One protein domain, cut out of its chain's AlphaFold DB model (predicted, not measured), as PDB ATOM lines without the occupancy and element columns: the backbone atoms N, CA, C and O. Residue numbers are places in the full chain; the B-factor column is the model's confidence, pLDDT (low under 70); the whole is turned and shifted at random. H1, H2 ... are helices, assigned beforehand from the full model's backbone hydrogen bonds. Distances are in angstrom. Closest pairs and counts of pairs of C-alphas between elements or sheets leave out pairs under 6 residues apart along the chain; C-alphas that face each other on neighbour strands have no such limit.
ATOM      1  N   LEU A 487      -9.480   1.201 -30.008       90.50
ATOM      2  CA  LEU A 487     -10.441   2.035 -30.723       90.50
ATOM      3  C   LEU A 487     -11.856   1.442 -30.625       90.50
ATOM      4  O   LEU A 487     -12.825   2.179 -30.471       90.50
ATOM      5  N   SER A 488     -11.972   0.109 -30.621       93.44
ATOM      6  CA  SER A 488     -13.234  -0.595 -30.371       93.44
ATOM      7  C   SER A 488     -13.777  -0.370 -28.949       93.44
ATOM      8  O   SER A 488     -14.948  -0.017 -28.790       93.44
ATOM      9  N   ILE A 489     -12.937  -0.505 -27.915       93.44
ATOM     10  CA  ILE A 489     -13.326  -0.268 -26.511       93.44
ATOM     11  C   ILE A 489     -13.641   1.213 -26.258       93.44
ATOM     12  O   ILE A 489     -14.630   1.529 -25.603       93.44
ATOM     13  N   TRP A 490     -12.850   2.133 -26.806       94.31
ATOM     14  CA  TRP A 490     -13.073   3.570 -26.667       94.31
ATOM     15  C   TRP A 490     -14.388   3.999 -27.318       94.31
ATOM     16  O   TRP A 490     -15.177   4.708 -26.696       94.31
ATOM     17  N   ASN A 491     -14.676   3.517 -28.531       91.94
ATOM     18  CA  ASN A 491     -15.926   3.829 -29.221       91.94
ATOM     19  C   ASN A 491     -17.149   3.223 -28.511       91.94
ATOM     20  O   ASN A 491     -18.188   3.882 -28.437       91.94
ATOM     21  N   SER A 492     -17.047   2.009 -27.954       92.56
ATOM     22  CA  SER A 492     -18.156   1.399 -27.204       92.56
ATOM     23  C   SER A 492     -18.397   2.087 -25.855       92.56
ATOM     24  O   SER A 492     -19.550   2.364 -25.521       92.56
ATOM     25  N   LEU A 493     -17.339   2.471 -25.132       92.56
ATOM     26  CA  LEU A 493     -17.442   3.303 -23.927       92.56
ATOM     27  C   LEU A 493     -18.025   4.685 -24.242       92.56
ATOM     28  O   LEU A 493     -18.941   5.121 -23.553       92.56
ATOM     29  N   PHE A 494     -17.559   5.360 -25.295       93.56
ATOM     30  CA  PHE A 494     -18.082   6.670 -25.698       93.56
ATOM     31  C   PHE A 494     -19.581   6.604 -26.038       93.56
ATOM     32  O   PHE A 494     -20.352   7.465 -25.611       93.56
ATOM     33  N   PHE A 495     -20.023   5.548 -26.728       94.38
ATOM     34  CA  PHE A 495     -21.442   5.312 -27.006       94.38
ATOM     35  C   PHE A 495     -22.255   5.005 -25.733       94.38
ATOM     36  O   PHE A 495     -23.361   5.528 -25.562       94.38
ATOM     37  N   ALA A 496     -21.707   4.215 -24.804       92.81
ATOM     38  CA  ALA A 496     -22.332   3.932 -23.509       92.81
ATOM     39  C   ALA A 496     -22.467   5.198 -22.637       92.81
ATOM     40  O   ALA A 496     -23.538   5.460 -22.093       92.81
ATOM     41  N   TYR A 497     -21.428   6.035 -22.557       93.12
ATOM     42  CA  TYR A 497     -21.495   7.321 -21.855       93.12
ATOM     43  C   TYR A 497     -22.456   8.305 -22.536       93.12
ATOM     44  O   TYR A 497     -23.217   8.976 -21.843       93.12
ATOM     45  N   GLY A 498     -22.479   8.365 -23.871       95.56
ATOM     46  CA  GLY A 498     -23.406   9.218 -24.621       95.56
ATOM     47  C   GLY A 498     -24.875   8.844 -24.395       95.56
ATOM     48  O   GLY A 498     -25.699   9.715 -24.116       95.56
ATOM     49  N   THR A 499     -25.200   7.549 -24.444       93.19
ATOM     50  CA  THR A 499     -26.564   7.052 -24.177       93.19
ATOM     51  C   THR A 499     -26.967   7.206 -22.707       93.19
ATOM     52  O   THR A 499     -28.093   7.621 -22.433       93.19
ATOM     53  N   LEU A 500     -26.053   6.978 -21.755       93.06
ATOM     54  CA  LEU A 500     -26.295   7.232 -20.329       93.06
ATOM     55  C   LEU A 500     -26.531   8.726 -20.054       93.06
ATOM     56  O   LEU A 500     -27.467   9.072 -19.333       93.06
ATOM     57  N   PHE A 501     -25.748   9.619 -20.667       93.56
ATOM     58  CA  PHE A 501     -25.928  11.068 -20.536       93.56
ATOM     59  C   PHE A 501     -27.260  11.542 -21.135       93.56
ATOM     60  O   PHE A 501     -27.959  12.340 -20.510       93.56
ATOM     61  N   GLN A 502     -27.662  11.014 -22.298       94.44
ATOM     62  CA  GLN A 502     -28.990  11.268 -22.869       94.44
ATOM     63  C   GLN A 502     -30.108  10.796 -21.930       94.44
ATOM     64  O   GLN A 502     -31.034  11.557 -21.654       94.44
ATOM     65  N   LEU A 503     -30.016   9.577 -21.389       93.25
ATOM     66  CA  LEU A 503     -31.015   9.026 -20.469       93.25
ATOM     67  C   LEU A 503     -31.109   9.842 -19.167       93.25
ATOM     68  O   LEU A 503     -32.211  10.108 -18.688       93.25
ATOM     69  N   LEU A 504     -29.977  10.315 -18.638       94.81
ATOM     70  CA  LEU A 504     -29.925  11.220 -17.487       94.81
ATOM     71  C   LEU A 504     -30.544  12.595 -17.803       94.81
ATOM     72  O   LEU A 504     -31.316  13.115 -16.996       94.81
ATOM     73  N   ALA A 505     -30.282  13.157 -18.987       93.00
ATOM     74  CA  ALA A 505     -30.897  14.409 -19.432       93.00
ATOM     75  C   ALA A 505     -32.424  14.281 -19.596       93.00
ATOM     76  O   ALA A 505     -33.165  15.146 -19.123       93.00
ATOM     77  N   TYR A 506     -32.912  13.181 -20.184       93.38
ATOM     78  CA  TYR A 506     -34.345  12.876 -20.247       93.38
ATOM     79  C   TYR A 506     -34.952  12.661 -18.853       93.38
ATOM     80  O   TYR A 506     -36.055  13.142 -18.601       93.38
ATOM     81  N   GLY A 507     -34.234  12.015 -17.928       96.12
ATOM     82  CA  GLY A 507     -34.663  11.845 -16.536       96.12
ATOM     83  C   GLY A 507     -34.849  13.177 -15.801       96.12
ATOM     84  O   GLY A 507     -35.891  13.399 -15.183       96.12
ATOM     85  N   ILE A 508     -33.888  14.098 -15.922       94.19
ATOM     86  CA  ILE A 508     -33.981  15.451 -15.345       94.19
ATOM     87  C   ILE A 508     -35.126  16.243 -15.995       94.19
ATOM     88  O   ILE A 508     -35.910  16.879 -15.292       94.19
ATOM     89  N   LEU A 509     -35.273  16.179 -17.322       92.94
ATOM     90  CA  LEU A 509     -36.352  16.866 -18.038       92.94
ATOM     91  C   LEU A 509     -37.739  16.322 -17.651       92.94
ATOM     92  O   LEU A 509     -38.673  17.104 -17.471       92.94
ATOM     93  N   PHE A 510     -37.868  15.008 -17.448       93.31
ATOM     94  CA  PHE A 510     -39.092  14.379 -16.950       93.31
ATOM     95  C   PHE A 510     -39.410  14.801 -15.508       93.31
ATOM     96  O   PHE A 510     -40.555  15.140 -15.212       93.31
ATOM     97  N   GLN A 511     -38.409  14.864 -14.621       94.56
ATOM     98  CA  GLN A 511     -38.592  15.381 -13.259       94.56
ATOM     99  C   GLN A 511     -39.028  16.853 -13.261       94.56
ATOM    100  O   GLN A 511     -39.978  17.205 -12.566       94.56
ATOM    101  N   LEU A 512     -38.404  17.712 -14.074       93.38
ATOM    102  CA  LEU A 512     -38.800  19.120 -14.213       93.38
ATOM    103  C   LEU A 512     -40.225  19.274 -14.767       93.38
ATOM    104  O   LEU A 512     -40.977  20.130 -14.296       93.38
ATOM    105  N   LEU A 513     -40.631  18.425 -15.717       93.12
ATOM    106  CA  LEU A 513     -42.005  18.380 -16.218       93.12
ATOM    107  C   LEU A 513     -42.991  17.950 -15.119       93.12
ATOM    108  O   LEU A 513     -44.026  18.594 -14.945       93.12
ATOM    109  N   ALA A 514     -42.653  16.921 -14.337       93.19
ATOM    110  CA  ALA A 514     -43.462  16.466 -13.207       93.19
ATOM    111  C   ALA A 514     -43.600  17.551 -12.123       93.19
ATOM    112  O   ALA A 514     -44.713  17.813 -11.671       93.19
ATOM    113  N   TYR A 515     -42.517  18.253 -11.766       92.75
ATOM    114  CA  TYR A 515     -42.568  19.393 -10.843       92.75
ATOM    115  C   TYR A 515     -43.410  20.556 -11.387       92.75
ATOM    116  O   TYR A 515     -44.170  21.155 -10.627       92.75
ATOM    117  N   LYS A 516     -43.341  20.854 -12.693       94.00
ATOM    118  CA  LYS A 516     -44.194  21.875 -13.327       94.00
ATOM    119  C   LYS A 516     -45.680  21.512 -13.222       94.00
ATOM    120  O   LYS A 516     -46.480  22.362 -12.838       94.00
ATOM    121  N   ILE A 517     -46.036  20.260 -13.515       93.12
ATOM    122  CA  ILE A 517     -47.415  19.754 -13.412       93.12
ATOM    123  C   ILE A 517     -47.886  19.764 -11.949       93.12
ATOM    124  O   ILE A 517     -48.986  20.239 -11.670       93.12
ATOM    125  N   LEU A 518     -47.047  19.316 -11.008       93.81
ATOM    126  CA  LEU A 518     -47.334  19.339  -9.570       93.81
ATOM    127  C   LEU A 518     -47.591  20.767  -9.069       93.81
ATOM    128  O   LEU A 518     -48.565  21.000  -8.359       93.81
ATOM    129  N   PHE A 519     -46.750  21.730  -9.458       93.94
ATOM    130  CA  PHE A 519     -46.889  23.130  -9.055       93.94
ATOM    131  C   PHE A 519     -48.155  23.775  -9.638       93.94
ATOM    132  O   PHE A 519     -48.863  24.491  -8.932       93.94
ATOM    133  N   GLN A 520     -48.487  23.479 -10.900       94.31
ATOM    134  CA  GLN A 520     -49.753  23.903 -11.503       94.31
ATOM    135  C   GLN A 520     -50.955  23.300 -10.761       94.31
ATOM    136  O   GLN A 520     -51.870  24.032 -10.391       94.31
ATOM    137  N   LEU A 521     -50.942  21.995 -10.479       92.25
ATOM    138  CA  LEU A 521     -52.022  21.314  -9.761       92.25
ATOM    139  C   LEU A 521     -52.177  21.827  -8.318       92.25
ATOM    140  O   LEU A 521     -53.304  22.008  -7.859       92.25
ATOM    141  N   LEU A 522     -51.073  22.149  -7.638       94.88
ATOM    142  CA  LEU A 522     -51.085  22.798  -6.325       94.88
ATOM    143  C   LEU A 522     -51.715  24.199  -6.390       94.88
ATOM    144  O   LEU A 522     -52.546  24.525  -5.547       94.88
ATOM    145  N   ALA A 523     -51.370  25.005  -7.401       93.44
ATOM    146  CA  ALA A 523     -51.935  26.341  -7.599       93.44
ATOM    147  C   ALA A 523     -53.439  26.314  -7.941       93.44
ATOM    148  O   ALA A 523     -54.194  27.165  -7.470       93.44
ATOM    149  N   TYR A 524     -53.902  25.321  -8.709       89.94
ATOM    150  CA  TYR A 524     -55.338  25.111  -8.928       89.94
ATOM    151  C   TYR A 524     -56.043  24.612  -7.658       89.94
ATOM    152  O   TYR A 524     -57.149  25.064  -7.363       89.94
ATOM    153  N   GLY A 525     -55.400  23.744  -6.871       95.75
ATOM    154  CA  GLY A 525     -55.921  23.271  -5.586       95.75
ATOM    155  C   GLY A 525     -56.098  24.394  -4.560       95.75
ATOM    156  O   GLY A 525     -57.146  24.475  -3.920       95.75
ATOM    157  N   THR A 526     -55.126  25.305  -4.436       94.31
ATOM    158  CA  THR A 526     -55.248  26.468  -3.540       94.31
ATOM    159  C   THR A 526     -56.274  27.482  -4.041       94.31
ATOM    160  O   THR A 526     -57.029  28.007  -3.224       94.31
ATOM    161  N   LEU A 527     -56.379  27.716  -5.355       93.31
ATOM    162  CA  LEU A 527     -57.421  28.576  -5.930       93.31
ATOM    163  C   LEU A 527     -58.825  28.012  -5.662       93.31
ATOM    164  O   LEU A 527     -59.692  28.744  -5.187       93.31
ATOM    165  N   LEU A 528     -59.041  26.713  -5.889       91.88
ATOM    166  CA  LEU A 528     -60.320  26.045  -5.622       91.88
ATOM    167  C   LEU A 528     -60.669  26.093  -4.126       91.88
ATOM    168  O   LEU A 528     -61.806  26.413  -3.771       91.88
ATOM    169  N   LEU A 529     -59.687  25.875  -3.246       94.56
ATOM    170  CA  LEU A 529     -59.855  26.003  -1.797       94.56
ATOM    171  C   LEU A 529     -60.245  27.436  -1.390       94.56
ATOM    172  O   LEU A 529     -61.198  27.603  -0.629       94.56
ATOM    173  N   VAL A 530     -59.600  28.468  -1.943       94.69
ATOM    174  CA  VAL A 530     -59.971  29.878  -1.712       94.69
ATOM    175  C   VAL A 530     -61.383  30.180  -2.229       94.69
ATOM    176  O   VAL A 530     -62.167  30.804  -1.513       94.69
ATOM    177  N   CYS A 531     -61.759  29.694  -3.415       90.38
ATOM    178  CA  CYS A 531     -63.124  29.835  -3.931       90.38
ATOM    179  C   CYS A 531     -64.160  29.152  -3.023       90.38
ATOM    180  O   CYS A 531     -65.206  29.744  -2.761       90.38
ATOM    181  N   SER A 532     -63.870  27.954  -2.504       89.56
ATOM    182  CA  SER A 532     -64.773  27.236  -1.592       89.56
ATOM    183  C   SER A 532     -64.934  27.946  -0.240       89.56
ATOM    184  O   SER A 532     -66.057  28.062   0.249       89.56
ATOM    185  N   LEU A 533     -63.857  28.521   0.314       94.25
ATOM    186  CA  LEU A 533     -63.921  29.358   1.518       94.25
ATOM    187  C   LEU A 533     -64.759  30.623   1.290       94.25
ATOM    188  O   LEU A 533     -65.619  30.934   2.107       94.25
ATOM    189  N   LEU A 534     -64.561  31.339   0.179       93.44
ATOM    190  CA  LEU A 534     -65.342  32.545  -0.134       93.44
ATOM    191  C   LEU A 534     -66.837  32.244  -0.362       93.44
ATOM    192  O   LEU A 534     -67.691  33.064  -0.021       93.44
ATOM    193  N   LEU A 535     -67.160  31.056  -0.884       92.50
ATOM    194  CA  LEU A 535     -68.535  30.553  -0.971       92.50
ATOM    195  C   LEU A 535     -69.097  30.269   0.438       92.50
ATOM    196  O   LEU A 535     -70.189  30.726   0.767       92.50
ATOM    197  N   ALA A 536     -68.333  29.585   1.298       91.69
ATOM    198  CA  ALA A 536     -68.732  29.256   2.670       91.69
ATOM    199  C   ALA A 536     -68.912  30.493   3.574       91.69
ATOM    200  O   ALA A 536     -69.803  30.508   4.420       91.69
ATOM    201  N   TYR A 537     -68.122  31.552   3.366       95.00
ATOM    202  CA  TYR A 537     -68.304  32.854   4.024       95.00
ATOM    203  C   TYR A 537     -69.434  33.707   3.414       95.00
ATOM    204  O   TYR A 537     -69.675  34.818   3.883       95.00
ATOM    205  N   GLY A 538     -70.122  33.230   2.369       94.12
ATOM    206  CA  GLY A 538     -71.226  33.940   1.714       94.12
ATOM    207  C   GLY A 538     -70.817  35.214   0.961       94.12
ATOM    208  O   GLY A 538     -71.684  36.000   0.583       94.12
ATOM    209  N   THR A 539     -69.516  35.444   0.744       86.69
ATOM    210  CA  THR A 539     -68.998  36.685   0.139       86.69
ATOM    211  C   THR A 539     -69.016  36.665  -1.388       86.69
ATOM    212  O   THR A 539     -69.064  37.727  -2.009       86.69
ATOM    213  N   LEU A 540     -69.028  35.479  -2.010       89.00
ATOM    214  CA  LEU A 540     -69.339  35.313  -3.431       89.00
ATOM    215  C   LEU A 540     -70.736  34.714  -3.623       89.00
ATOM    216  O   LEU A 540     -71.101  33.721  -2.998       89.00
ATOM    217  N   SER A 541     -71.487  35.272  -4.575       90.25
ATOM    218  CA  SER A 541     -72.687  34.620  -5.091       90.25
ATOM    219  C   SER A 541     -72.301  33.472  -6.028       90.25
ATOM    220  O   SER A 541     -71.239  33.482  -6.660       90.25
ATOM    221  N   ARG A 542     -73.192  32.482  -6.183       84.56
ATOM    222  CA  ARG A 542     -72.971  31.327  -7.079       84.56
ATOM    223  C   ARG A 542     -72.625  31.763  -8.516       84.56
ATOM    224  O   ARG A 542     -71.825  31.113  -9.182       84.56
ATOM    225  N   ASN A 543     -73.161  32.906  -8.951       87.75
ATOM    226  CA  ASN A 543     -72.938  33.477 -10.278       87.75
ATOM    227  C   ASN A 543     -71.541  34.104 -10.433       87.75
ATOM    228  O   ASN A 543     -70.919  33.920 -11.478       87.75
ATOM    229  N   SER A 544     -71.013  34.808  -9.422       86.38
ATOM    230  CA  SER A 544     -69.649  35.357  -9.506       86.38
ATOM    231  C   SER A 544     -68.580  34.269  -9.385       86.38
ATOM    232  O   SER A 544     -67.525  34.390 -10.010       86.38
ATOM    233  N   LEU A 545     -68.862  33.171  -8.674       84.06
ATOM    234  CA  LEU A 545     -67.981  32.000  -8.640       84.06
ATOM    235  C   LEU A 545     -67.956  31.260  -9.988       84.06
ATOM    236  O   LEU A 545     -66.872  30.950 -10.482       84.06
ATOM    237  N   LEU A 546     -69.114  31.060 -10.631       84.94
ATOM    238  CA  LEU A 546     -69.181  30.535 -12.002       84.94
ATOM    239  C   LEU A 546     -68.408  31.420 -12.991       84.94
ATOM    240  O   LEU A 546     -67.639  30.896 -13.792       84.94
ATOM    241  N   LEU A 547     -68.533  32.748 -12.893       86.00
ATOM    242  CA  LEU A 547     -67.768  33.683 -13.727       86.00
ATOM    243  C   LEU A 547     -66.251  33.598 -13.462       86.00
ATOM    244  O   LEU A 547     -65.454  33.698 -14.391       86.00
ATOM    245  N   CYS A 548     -65.835  33.389 -12.210       81.50
ATOM    246  CA  CYS A 548     -64.425  33.251 -11.832       81.50
ATOM    247  C   CYS A 548     -63.799  31.951 -12.376       81.50
ATOM    248  O   CYS A 548     -62.706  31.979 -12.952       81.50
ATOM    249  N   LEU A 549     -64.519  30.826 -12.277       83.50
ATOM    250  CA  LEU A 549     -64.117  29.553 -12.887       83.50
ATOM    251  C   LEU A 549     -64.106  29.644 -14.421       83.50
ATOM    252  O   LEU A 549     -63.150  29.211 -15.062       83.50
ATOM    253  N   TRP A 550     -65.120  30.274 -15.018       87.19
ATOM    254  CA  TRP A 550     -65.192  30.474 -16.467       87.19
ATOM    255  C   TRP A 550     -64.038  31.336 -16.995       87.19
ATOM    256  O   TRP A 550     -63.428  30.990 -18.000       87.19
ATOM    257  N   ASN A 551     -63.675  32.413 -16.295       82.50
ATOM    258  CA  ASN A 551     -62.593  33.309 -16.713       82.50
ATOM    259  C   ASN A 551     -61.183  32.743 -16.456       82.50
ATOM    260  O   ASN A 551     -60.222  33.223 -17.058       82.50
ATOM    261  N   SER A 552     -61.037  31.723 -15.604       78.62
ATOM    262  CA  SER A 552     -59.768  30.998 -15.408       78.62
ATOM    263  C   SER A 552     -59.606  29.791 -16.348       78.62
ATOM    264  O   SER A 552     -58.481  29.365 -16.614       78.62
ATOM    265  N   LEU A 553     -60.693  29.295 -16.948       75.94
ATOM    266  CA  LEU A 553     -60.689  28.188 -17.916       75.94
ATOM    267  C   LEU A 553     -59.866  28.455 -19.205       75.94
ATOM    268  O   LEU A 553     -59.145  27.553 -19.639       75.94
ATOM    269  N   PRO A 554     -59.855  29.669 -19.799       65.75
ATOM    270  CA  PRO A 554     -58.959  30.004 -20.908       65.75
ATOM    271  C   PRO A 554     -57.461  29.875 -20.589       65.75
ATOM    272  O   PRO A 554     -56.686  29.531 -21.482       65.75
ATOM    273  N   LEU A 555     -57.036  30.083 -19.331       60.22
ATOM    274  CA  LEU A 555     -55.633  29.876 -18.929       60.22
ATOM    275  C   LEU A 555     -55.226  28.394 -18.966       60.22
ATOM    276  O   LEU A 555     -54.056  28.096 -19.222       60.22
ATOM    277  N   LEU A 556     -56.167  27.470 -18.748       57.34
ATOM    278  CA  LEU A 556     -55.944  26.030 -18.925       57.34
ATOM    279  C   LEU A 556     -55.827  25.676 -20.414       57.34
ATOM    280  O   LEU A 556     -54.878  25.000 -20.810       57.34
ATOM    281  N   ALA A 557     -56.748  26.173 -21.245       55.75
ATOM    282  CA  ALA A 557     -56.800  25.854 -22.675       55.75
ATOM    283  C   ALA A 557     -55.534  26.274 -23.448       55.75
ATOM    284  O   ALA A 557     -55.110  25.570 -24.363       55.75
ATOM    285  N   TYR A 558     -54.896  27.385 -23.063       49.28
ATOM    286  CA  TYR A 558     -53.677  27.877 -23.719       49.28
ATOM    287  C   TYR A 558     -52.397  27.082 -23.378       49.28
ATOM    288  O   TYR A 558     -51.355  27.318 -23.988       49.28
ATOM    289  N   ASN A 559     -52.440  26.152 -22.413       45.59
ATOM    290  CA  ASN A 559     -51.256  25.491 -21.847       45.59
ATOM    291  C   ASN A 559     -51.218  23.969 -22.093       45.59
ATOM    292  O   ASN A 559     -51.141  23.168 -21.163       45.59
ATOM    293  N   SER A 560     -51.195  23.588 -23.375       39.59
ATOM    294  CA  SER A 560     -50.604  22.331 -23.874       39.59
ATOM    295  C   SER A 560     -51.020  21.020 -23.175       39.59
ATOM    296  O   SER A 560     -50.169  20.171 -22.898       39.59
ATOM    297  N   LEU A 561     -52.317  20.823 -22.924       42.38
ATOM    298  CA  LEU A 561     -52.898  19.527 -22.543       42.38
ATOM    299  C   LEU A 561     -54.016  19.128 -23.525       42.38
ATOM    300  O   LEU A 561     -54.766  19.998 -23.970       42.38
ATOM    301  N   PRO A 562     -54.170  17.832 -23.865       43.31
ATOM    302  CA  PRO A 562     -55.254  17.372 -24.728       43.31
ATOM    303  C   PRO A 562     -56.605  17.499 -24.006       43.31
ATOM    304  O   PRO A 562     -56.964  16.690 -23.150       43.31
ATOM    305  N   ALA A 563     -57.375  18.521 -24.382       43.84
ATOM    306  CA  ALA A 563     -58.577  18.954 -23.672       43.84
ATOM    307  C   ALA A 563     -59.742  17.940 -23.499       43.84
ATOM    308  O   ALA A 563     -60.374  17.993 -22.440       43.84
ATOM    309  N   PRO A 564     -60.090  17.036 -24.449       43.19
ATOM    310  CA  PRO A 564     -61.421  16.408 -24.441       43.19
ATOM    311  C   PRO A 564     -61.683  15.482 -23.242       43.19
ATOM    312  O   PRO A 564     -62.820  15.379 -22.786       43.19
ATOM    313  N   CYS A 565     -60.647  14.842 -22.691       38.50
ATOM    314  CA  CYS A 565     -60.811  13.900 -21.579       38.50
ATOM    315  C   CYS A 565     -61.148  14.611 -20.256       38.50
ATOM    316  O   CYS A 565     -62.028  14.166 -19.522       38.50
ATOM    317  N   LEU A 566     -60.487  15.741 -19.970       49.44
ATOM    318  CA  LEU A 566     -60.778  16.553 -18.782       49.44
ATOM    319  C   LEU A 566     -62.129  17.262 -18.905       49.44
ATOM    320  O   LEU A 566     -62.853  17.362 -17.915       49.44
ATOM    321  N   TRP A 567     -62.490  17.708 -20.112       44.38
ATOM    322  CA  TRP A 567     -63.759  18.394 -20.363       44.38
ATOM    323  C   TRP A 567     -64.954  17.495 -20.016       44.38
ATOM    324  O   TRP A 567     -65.786  17.878 -19.197       44.38
ATOM    325  N   ASN A 568     -64.977  16.253 -20.515       50.53
ATOM    326  CA  ASN A 568     -66.053  15.294 -20.229       50.53
ATOM    327  C   ASN A 568     -66.156  14.902 -18.740       50.53
ATOM    328  O   ASN A 568     -67.253  14.617 -18.255       50.53
ATOM    329  N   PHE A 569     -65.047  14.906 -17.993       46.84
ATOM    330  CA  PHE A 569     -65.047  14.580 -16.562       46.84
ATOM    331  C   PHE A 569     -65.564  15.743 -15.698       46.84
ATOM    332  O   PHE A 569     -66.441  15.550 -14.852       46.84
ATOM    333  N   PHE A 570     -65.081  16.967 -15.945       52.25
ATOM    334  CA  PHE A 570     -65.558  18.156 -15.230       52.25
ATOM    335  C   PHE A 570     -67.021  18.472 -15.550       52.25
ATOM    336  O   PHE A 570     -67.790  18.771 -14.638       52.25
ATOM    337  N   PHE A 571     -67.426  18.374 -16.822       50.16
ATOM    338  CA  PHE A 571     -68.796  18.695 -17.214       50.16
ATOM    339  C   PHE A 571     -69.799  17.686 -16.643       50.16
ATOM    340  O   PHE A 571     -70.839  18.104 -16.147       50.16
ATOM    341  N   SER A 572     -69.481  16.383 -16.634       48.38
ATOM    342  CA  SER A 572     -70.379  15.361 -16.066       48.38
ATOM    343  C   SER A 572     -70.506  15.463 -14.542       48.38
ATOM    344  O   SER A 572     -71.624  15.420 -14.032       48.38
TER     345      SER A 572
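This is residues 487 to 572 of the 627 residues of the protein "Hypothetical protein" of Sepia pharaonis (UniProt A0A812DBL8). One very long helix, H1, makes the length, and at its far end the printed part folds back along it as the shorter H2. H1's residues 487 to 519 stick out as a bare arm, and small H3 stands free after H2. The printed part has 86 residues, 75 of them in the named helices H1, H2 and H3 in that order along the chain, with no named strand; its class is all helix, and the whole is extended, with a radius of gyration of the C-alphas of 22.2 A and spans of 75 by 25 by 19 A.

Look at H1, residues 487 to 536, and H2, residues 542 to 557, a helical hairpin running opposite ways at a shallow tilt of 14 degrees. They only just touch, with 3 pairs of C-alphas within 8 A, by residues 531 to 535 and 542 to 545 alone; the closest C-alphas, of Cys 531 and Leu 545, are 7.1 A apart. H3, residues 564 to 572, is apart from both. Every O i to N i+4 pair is within hydrogen-bond range in H1 and H3, 9 of 12 in H2.

Find C-alpha 487 at (-10.441, 2.035, -30.723); H1 runs 72.5 A from there, H2 23.1 A. H3 ends at C-alpha 572, (-70.379, 15.361, -16.066).

The printed part has no cut and no long link. Residues 554 to 572 have pLDDT under 70.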